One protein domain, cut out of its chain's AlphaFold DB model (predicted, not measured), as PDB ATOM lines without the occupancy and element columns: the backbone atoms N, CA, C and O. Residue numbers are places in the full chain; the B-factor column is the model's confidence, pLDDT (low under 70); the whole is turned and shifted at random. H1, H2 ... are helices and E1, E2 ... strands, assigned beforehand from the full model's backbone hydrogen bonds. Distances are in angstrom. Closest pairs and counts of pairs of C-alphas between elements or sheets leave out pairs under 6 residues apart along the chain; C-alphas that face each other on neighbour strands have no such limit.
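This is residues 2 to 60 of the 84 residues of an uncharacterized protein of filamentous cyanobacterium CCP2 (UniProt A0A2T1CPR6). A long helix, H1, at one end is joined by a long unnamed stretch to a small strand hairpin, E1 and E2, at the other; residues 2 to 16 and 19 to 24 stick out. The 59 printed residues hold one named helix, then two named strands in an antiparallel sheet, order E1 - E2, class mixed. The whole is extended and elongated, radius of gyration of the C-alphas 18.5 A, spanning 51 by 26 by 21 A.

H1, residues 2 to 22, has every O i to N i+4 pair within hydrogen-bond range. E1, residues 42 to 47, and E2, residues 55 to 59, form an antiparallel hairpin at 168 degrees; N 47 and O 55 are 2.8 A apart, N 57 and O 45 2.9 A. H1 and E2 are apart.

H1 measures 30.9 A from C-alpha 2 at (26.231, 47.948, 19.220); E1 measures 14.5 A; E2 measures 12.2 A, ending at C-alpha 59, (-8.656, 42.082, -12.712).

The farthest C-alphas, of Ala 4 and Gly 60, are 50.9 A apart. The printed part has no cut. The link H1 to E1 is long, 19 residues. Residues 2 and 26 to 30 have pLDDT under 70.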
ATOM      1  N   ARG A   2      26.906  47.909  20.551       67.88
ATOM      2  CA  ARG A   2      26.231  47.948  19.220       67.88
ATOM      3  C   ARG A   2      26.734  46.934  18.170       67.88
ATOM      4  O   ARG A   2      25.922  46.310  17.499       67.88
ATOM      5  N   LYS A   3      28.054  46.731  18.050       73.62
ATOM      6  CA  LYS A   3      28.643  45.789  17.071       73.62
ATOM      7  C   LYS A   3      28.240  44.326  17.315       73.62
ATOM      8  O   LYS A   3      28.032  43.599  16.357       73.62
ATOM      9  N   ALA A   4      28.090  43.920  18.578       75.25
ATOM     10  CA  ALA A   4      27.707  42.554  18.943       75.25
ATOM     11  C   ALA A   4      26.225  42.264  18.645       75.25
ATOM     12  O   ALA A   4      25.883  41.184  18.175       75.25
ATOM     13  N   HIS A   5      25.346  43.248  18.858       74.81
ATOM     14  CA  HIS A   5      23.933  43.132  18.485       74.81
ATOM     15  C   HIS A   5      23.765  43.051  16.963       74.81
ATOM     16  O   HIS A   5      22.978  42.246  16.474       74.81
ATOM     17  N   TYR A   6      24.551  43.832  16.217       76.94
ATOM     18  CA  TYR A   6      24.576  43.788  14.756       76.94
ATOM     19  C   TYR A   6      25.022  42.415  14.230       76.94
ATOM     20  O   TYR A   6      24.317  41.802  13.432       76.94
ATOM     21  N   THR A   7      26.146  41.877  14.713       79.81
ATOM     22  CA  THR A   7      26.633  40.556  14.274       79.81
ATOM     23  C   THR A   7      25.687  39.422  14.664       79.81
ATOM     24  O   THR A   7      25.490  38.497  13.873       79.81
ATOM     25  N   HIS A   8      25.061  39.500  15.841       79.62
ATOM     26  CA  HIS A   8      24.033  38.547  16.255       79.62
ATOM     27  C   HIS A   8      22.803  38.598  15.336       79.62
ATOM     28  O   HIS A   8      22.361  37.557  14.855       79.62
ATOM     29  N   TRP A   9      22.294  39.795  15.024       76.38
ATOM     30  CA  TRP A   9      21.178  39.972  14.091       76.38
ATOM     31  C   TRP A   9      21.504  39.404  12.702       76.38
ATOM     32  O   TRP A   9      20.723  38.617  12.171       76.38
ATOM     33  N   HIS A  10      22.693  39.692  12.162       76.38
ATOM     34  CA  HIS A  10      23.133  39.170  10.862       76.38
ATOM     35  C   HIS A  10      23.232  37.641  10.818       76.38
ATOM     36  O   HIS A  10      22.795  37.024   9.845       76.38
ATOM     37  N   ARG A  11      23.767  37.011  11.873       79.50
ATOM     38  CA  ARG A  11      23.796  35.541  11.978       79.50
ATOM     39  C   ARG A  11      22.390  34.952  11.982       79.50
ATOM     40  O   ARG A  11      22.139  33.957  11.304       79.50
ATOM     41  N   THR A  12      21.480  35.572  12.724       74.94
ATOM     42  CA  THR A  12      20.089  35.125  12.816       74.94
ATOM     43  C   THR A  12      19.363  35.275  11.478       74.94
ATOM     44  O   THR A  12      18.700  34.332  11.052       74.94
ATOM     45  N   GLN A  13      19.558  36.390  10.765       71.06
ATOM     46  CA  GLN A  13      19.010  36.598   9.417       71.06
ATOM     47  C   GLN A  13      19.538  35.564   8.411       71.06
ATOM     48  O   GLN A  13      18.757  34.955   7.681       71.06
ATOM     49  N   SER A  14      20.846  35.284   8.421       79.38
ATOM     50  CA  SER A  14      21.449  34.270   7.545       79.38
ATOM     51  C   SER A  14      20.893  32.867   7.824       79.38
ATOM     52  O   SER A  14      20.514  32.155   6.893       79.38
ATOM     53  N   LYS A  15      20.741  32.489   9.103       83.56
ATOM     54  CA  LYS A  15      20.130  31.208   9.494       83.56
ATOM     55  C   LYS A  15      18.679  31.100   9.015       83.56
ATOM     56  O   LYS A  15      18.281  30.053   8.510       83.56
ATOM     57  N   GLN A  16      17.898  32.173   9.155       77.00
ATOM     58  CA  GLN A  16      16.518  32.223   8.669       77.00
ATOM     59  C   GLN A  16      16.447  32.063   7.146       77.00
ATOM     60  O   GLN A  16      15.618  31.300   6.658       77.00
ATOM     61  N   GLN A  17      17.336  32.720   6.397       79.44
ATOM     62  CA  GLN A  17      17.390  32.602   4.940       79.44
ATOM     63  C   GLN A  17      17.724  31.171   4.486       79.44
ATOM     64  O   GLN A  17      17.062  30.642   3.594       79.44
ATOM     65  N   ILE A  18      18.684  30.510   5.144       84.75
ATOM     66  CA  ILE A  18      19.040  29.108   4.861       84.75
ATOM     67  C   ILE A  18      17.846  28.182   5.121       84.75
ATOM     68  O   ILE A  18      17.490  27.384   4.255       84.75
ATOM     69  N   LEU A  19      17.175  28.319   6.266       83.50
ATOM     70  CA  LEU A  19      15.990  27.515   6.594       83.50
ATOM     71  C   LEU A  19      14.860  27.697   5.571       83.50
ATOM     72  O   LEU A  19      14.262  26.718   5.135       83.50
ATOM     73  N   ARG A  20      14.598  28.937   5.140       82.62
ATOM     74  CA  ARG A  20      13.603  29.218   4.093       82.62
ATOM     75  C   ARG A  20      13.946  28.517   2.779       82.62
ATOM     76  O   ARG A  20      13.048  27.969   2.146       82.62
ATOM     77  N   SER A  21      15.228  28.489   2.410       80.62
ATOM     78  CA  SER A  21      15.684  27.819   1.190       80.62
ATOM     79  C   SER A  21      15.506  26.305   1.218       80.62
ATOM     80  O   SER A  21      14.994  25.734   0.260       80.62
ATOM     81  N   GLN A  22      15.855  25.666   2.335       86.31
ATOM     82  CA  GLN A  22      15.750  24.214   2.505       86.31
ATOM     83  C   GLN A  22      14.301  23.719   2.455       86.31
ATOM     84  O   GLN A  22      14.048  22.600   2.023       86.31
ATOM     85  N   LEU A  23      13.355  24.558   2.877       84.50
ATOM     86  CA  LEU A  23      11.924  24.259   2.867       84.50
ATOM     87  C   LEU A  23      11.226  24.647   1.551       84.50
ATOM     88  O   LEU A  23      10.008  24.540   1.463       84.50
ATOM     89  N   GLY A  24      11.962  25.129   0.543       75.19
ATOM     90  CA  GLY A  24      11.378  25.529  -0.743       75.19
ATOM     91  C   GLY A  24      10.620  26.864  -0.714       75.19
ATOM     92  O   GLY A  24       9.973  27.222  -1.691       75.19
ATOM     93  N   PHE A  25      10.738  27.668   0.350       73.69
ATOM     94  CA  PHE A  25      10.136  29.014   0.428       73.69
ATOM     95  C   PHE A  25      10.926  30.096  -0.333       73.69
ATOM     96  O   PHE A  25      10.729  31.294  -0.096       73.69
ATOM     97  N   ASN A  26      11.852  29.684  -1.201       69.94
ATOM     98  CA  ASN A  26      12.553  30.566  -2.134       69.94
ATOM     99  C   ASN A  26      11.736  30.843  -3.396       69.94
ATOM    100  O   ASN A  26      11.990  31.844  -4.066       69.94
ATOM    101  N   ASP A  27      10.769  29.982  -3.711       66.69
ATOM    102  CA  ASP A  27       9.898  30.189  -4.851       66.69
ATOM    103  C   ASP A  27       8.935  31.324  -4.517       66.69
ATOM    104  O   ASP A  27       8.005  31.189  -3.716       66.69
ATOM    105  N   ILE A  28       9.180  32.487  -5.119       62.62
ATOM    106  CA  ILE A  28       8.195  33.560  -5.146       62.62
ATOM    107  C   ILE A  28       7.057  33.035  -6.014       62.62
ATOM    108  O   ILE A  28       7.111  33.111  -7.241       62.62
ATOM    109  N   ALA A  29       6.043  32.446  -5.376       61.66
ATOM    110  CA  ALA A  29       4.814  32.086  -6.055       61.66
ATOM    111  C   ALA A  29       4.331  33.322  -6.821       61.66
ATOM    112  O   ALA A  29       4.202  34.404  -6.241       61.66
ATOM    113  N   PHE A  30       4.116  33.178  -8.131       63.28
ATOM    114  CA  PHE A  30       3.561  34.260  -8.929       63.28
ATOM    115  C   PHE A  30       2.232  34.668  -8.292       63.28
ATOM    116  O   PHE A  30       1.260  33.918  -8.334       63.28
ATOM    117  N   SER A  31       2.186  35.869  -7.708       70.00
ATOM    118  CA  SER A  31       0.943  36.441  -7.174       70.00
ATOM    119  C   SER A  31      -0.104  36.634  -8.275       70.00
ATOM    120  O   SER A  31      -1.298  36.753  -8.006       70.00
ATOM    121  N   ARG A  32       0.353  36.644  -9.533       77.12
ATOM    122  CA  ARG A  32      -0.456  36.769 -10.734       77.12
ATOM    123  C   ARG A  32      -0.806  35.396 -11.318       77.12
ATOM    124  O   ARG A  32       0.101  34.667 -11.725       77.12
ATOM    125  N   PRO A  33      -2.102  35.067 -11.452       75.81
ATOM    126  CA  PRO A  33      -2.529  33.869 -12.162       75.81
ATOM    127  C   PRO A  33      -2.076  33.865 -13.624       75.81
ATOM    128  O   PRO A  33      -2.013  34.917 -14.264       75.81
ATOM    129  N   LYS A  34      -1.821  32.675 -14.185       75.94
ATOM    130  CA  LYS A  34      -1.370  32.515 -15.582       75.94
ATOM    131  C   LYS A  34      -2.321  33.162 -16.598       75.94
ATOM    132  O   LYS A  34      -1.848  33.791 -17.538       75.94
ATOM    133  N   ALA A  35      -3.634  33.069 -16.374       73.94
ATOM    134  CA  ALA A  35      -4.650  33.678 -17.237       73.94
ATOM    135  C   ALA A  35      -4.635  35.218 -17.230       73.94
ATOM    136  O   ALA A  35      -5.189  35.846 -18.123       73.94
ATOM    137  N   CYS A  36      -3.977  35.838 -16.249       75.69
ATOM    138  CA  CYS A  36      -3.848  37.291 -16.153       75.69
ATOM    139  C   CYS A  36      -2.473  37.798 -16.611       75.69
ATOM    140  O   CYS A  36      -2.190  38.992 -16.507       75.69
ATOM    141  N   VAL A  37      -1.580  36.922 -17.084       78.56
ATOM    142  CA  VAL A  37      -0.265  37.333 -17.597       78.56
ATOM    143  C   VAL A  37      -0.465  38.152 -18.872       78.56
ATOM    144  O   VAL A  37      -0.883  37.612 -19.887       78.56
ATOM    145  N   GLY A  38      -0.146  39.449 -18.813       75.06
ATOM    146  CA  GLY A  38      -0.318  40.382 -19.933       75.06
ATOM    147  C   GLY A  38      -1.651  41.137 -19.948       75.06
ATOM    148  O   GLY A  38      -1.852  41.941 -20.841       75.06
ATOM    149  N   CYS A  39      -2.533  40.927 -18.965       80.06
ATOM    150  CA  CYS A  39      -3.761  41.714 -18.831       80.06
ATOM    151  C   CYS A  39      -3.430  43.134 -18.337       80.06
ATOM    152  O   CYS A  39      -2.889  43.293 -17.237       80.06
ATOM    153  N   GLU A  40      -3.781  44.152 -19.125       83.06
ATOM    154  CA  GLU A  40      -3.585  45.572 -18.782       83.06
ATOM    155  C   GLU A  40      -4.420  46.001 -17.567       83.06
ATOM    156  O   GLU A  40      -4.019  46.870 -16.801       83.06
ATOM    157  N   ASN A  41      -5.538  45.310 -17.333       82.62
ATOM    158  CA  ASN A  41      -6.468  45.563 -16.237       82.62
ATOM    159  C   ASN A  41      -6.227  44.676 -14.996       82.62
ATOM    160  O   ASN A  41      -7.113  44.552 -14.144       82.62
ATOM    161  N   TYR A  42      -5.073  44.004 -14.871       85.12
ATOM    162  CA  TYR A  42      -4.774  43.175 -13.693       85.12
ATOM    163  C   TYR A  42      -4.578  44.026 -12.429       85.12
ATOM    164  O   TYR A  42      -3.730  44.915 -12.400       85.12
ATOM    165  N   HIS A  43      -5.299  43.684 -11.357       86.81
ATOM    166  CA  HIS A  43      -5.254  44.398 -10.078       86.81
ATOM    167  C   HIS A  43      -4.495  43.592  -9.014       86.81
ATOM    168  O   HIS A  43      -3.500  44.061  -8.469       86.81
ATOM    169  N   GLY A  44      -4.930  42.357  -8.730       81.75
ATOM    170  CA  GLY A  44      -4.269  41.468  -7.764       81.75
ATOM    171  C   GLY A  44      -4.292  41.952  -6.309       81.75
ATOM    172  O   GLY A  44      -3.450  41.529  -5.515       81.75
ATOM    173  N   VAL A  45      -5.225  42.840  -5.948       82.69
ATOM    174  CA  VAL A  45      -5.317  43.440  -4.606       82.69
ATOM    175  C   VAL A  45      -6.460  42.804  -3.819       82.69
ATOM    176  O   VAL A  45      -7.550  42.588  -4.344       82.69
ATOM    177  N   ALA A  46      -6.213  42.516  -2.540       83.94
ATOM    178  CA  ALA A  46      -7.248  42.082  -1.612       83.94
ATOM    179  C   ALA A  46      -7.894  43.283  -0.913       83.94
ATOM    180  O   ALA A  46      -7.191  44.120  -0.346       83.94
ATOM    181  N   TYR A  47      -9.219  43.320  -0.909       84.44
ATOM    182  CA  TYR A  47     -10.044  44.305  -0.222       84.44
ATOM    183  C   TYR A  47     -10.653  43.697   1.043       84.44
ATOM    184  O   TYR A  47     -10.867  42.487   1.125       84.44
ATOM    185  N   GLY A  48     -10.937  44.550   2.027       85.94
ATOM    186  CA  GLY A  48     -11.456  44.144   3.332       85.94
ATOM    187  C   GLY A  48     -10.356  43.903   4.370       85.94
ATOM    188  O   GLY A  48      -9.232  43.514   4.057       85.94
ATOM    189  N   HIS A  49     -10.692  44.167   5.633       85.44
ATOM    190  CA  HIS A  49      -9.746  44.094   6.754       85.44
ATOM    191  C   HIS A  49      -9.892  42.819   7.590       85.44
ATOM    192  O   HIS A  49      -8.935  42.400   8.235       85.44
ATOM    193  N   ARG A  50     -11.079  42.201   7.586       90.62
ATOM    194  CA  ARG A  50     -11.347  40.960   8.324       90.62
ATOM    195  C   ARG A  50     -11.145  39.765   7.414       90.62
ATOM    196  O   ARG A  50     -11.492  39.829   6.236       90.62
ATOM    197  N   GLN A  51     -10.615  38.682   7.974       84.25
ATOM    198  CA  GLN A  51     -10.314  37.464   7.227       84.25
ATOM    199  C   GLN A  51     -11.571  36.870   6.577       84.25
ATOM    200  O   GLN A  51     -11.490  36.422   5.439       84.25
ATOM    201  N   GLU A  52     -12.727  36.951   7.247       90.06
ATOM    202  CA  GLU A  52     -14.009  36.457   6.719       90.06
ATOM    203  C   GLU A  52     -14.521  37.267   5.515       90.06
ATOM    204  O   GLU A  52     -15.202  36.735   4.647       90.06
ATOM    205  N   THR A  53     -14.204  38.565   5.466       87.25
ATOM    206  CA  THR A  53     -14.717  39.515   4.459       87.25
ATOM    207  C   THR A  53     -13.688  39.856   3.386       87.25
ATOM    208  O   THR A  53     -13.875  40.797   2.619       87.25
ATOM    209  N   ARG A  54     -12.535  39.184   3.404       84.81
ATOM    210  CA  ARG A  54     -11.419  39.531   2.533       84.81
ATOM    211  C   ARG A  54     -11.671  38.969   1.138       84.81
ATOM    212  O   ARG A  54     -11.646  37.756   0.950       84.81
ATOM    213  N   THR A  55     -11.832  39.848   0.156       83.25
ATOM    214  CA  THR A  55     -12.066  39.473  -1.245       83.25
ATOM    215  C   THR A  55     -10.920  39.963  -2.113       83.25
ATOM    216  O   THR A  55     -10.499  41.112  -2.011       83.25
ATOM    217  N   VAL A  56     -10.392  39.094  -2.972       83.19
ATOM    218  CA  VAL A  56      -9.365  39.472  -3.948       83.19
ATOM    219  C   VAL A  56     -10.048  39.950  -5.216       83.19
ATOM    220  O   VAL A  56     -10.811  39.194  -5.806       83.19
ATOM    221  N   LEU A  57      -9.736  41.174  -5.643       82.50
ATOM    222  CA  LEU A  57     -10.088  41.646  -6.974       82.50
ATOM    223  C   LEU A  57      -8.968  41.247  -7.939       82.50
ATOM    224  O   LEU A  57      -7.848  41.766  -7.854       82.50
ATOM    225  N   VAL A  58      -9.244  40.296  -8.832       81.75
ATOM    226  CA  VAL A  58      -8.204  39.717  -9.699       81.75
ATOM    227  C   VAL A  58      -7.852  40.669 -10.848       81.75
ATOM    228  O   VAL A  58      -6.699  41.104 -10.943       81.75
ATOM    229  N   CYS A  59      -8.817  41.043 -11.688       82.75
ATOM    230  CA  CYS A  59      -8.656  42.082 -12.712       82.75
ATOM    231  C   CYS A  59      -9.966  42.852 -12.945       82.75
ATOM    232  O   CYS A  59     -11.021  42.428 -12.481       82.75
ATOM    233  N   GLY A  60      -9.905  43.973 -13.669       79.38
ATOM    234  CA  GLY A  60     -11.081  44.800 -13.977       79.38
ATOM    235  C   GLY A  60     -12.156  44.094 -14.812       79.38
ATOM    236  O   GLY A  60     -13.318  44.476 -14.745       79.38
TER     237      GLY A  60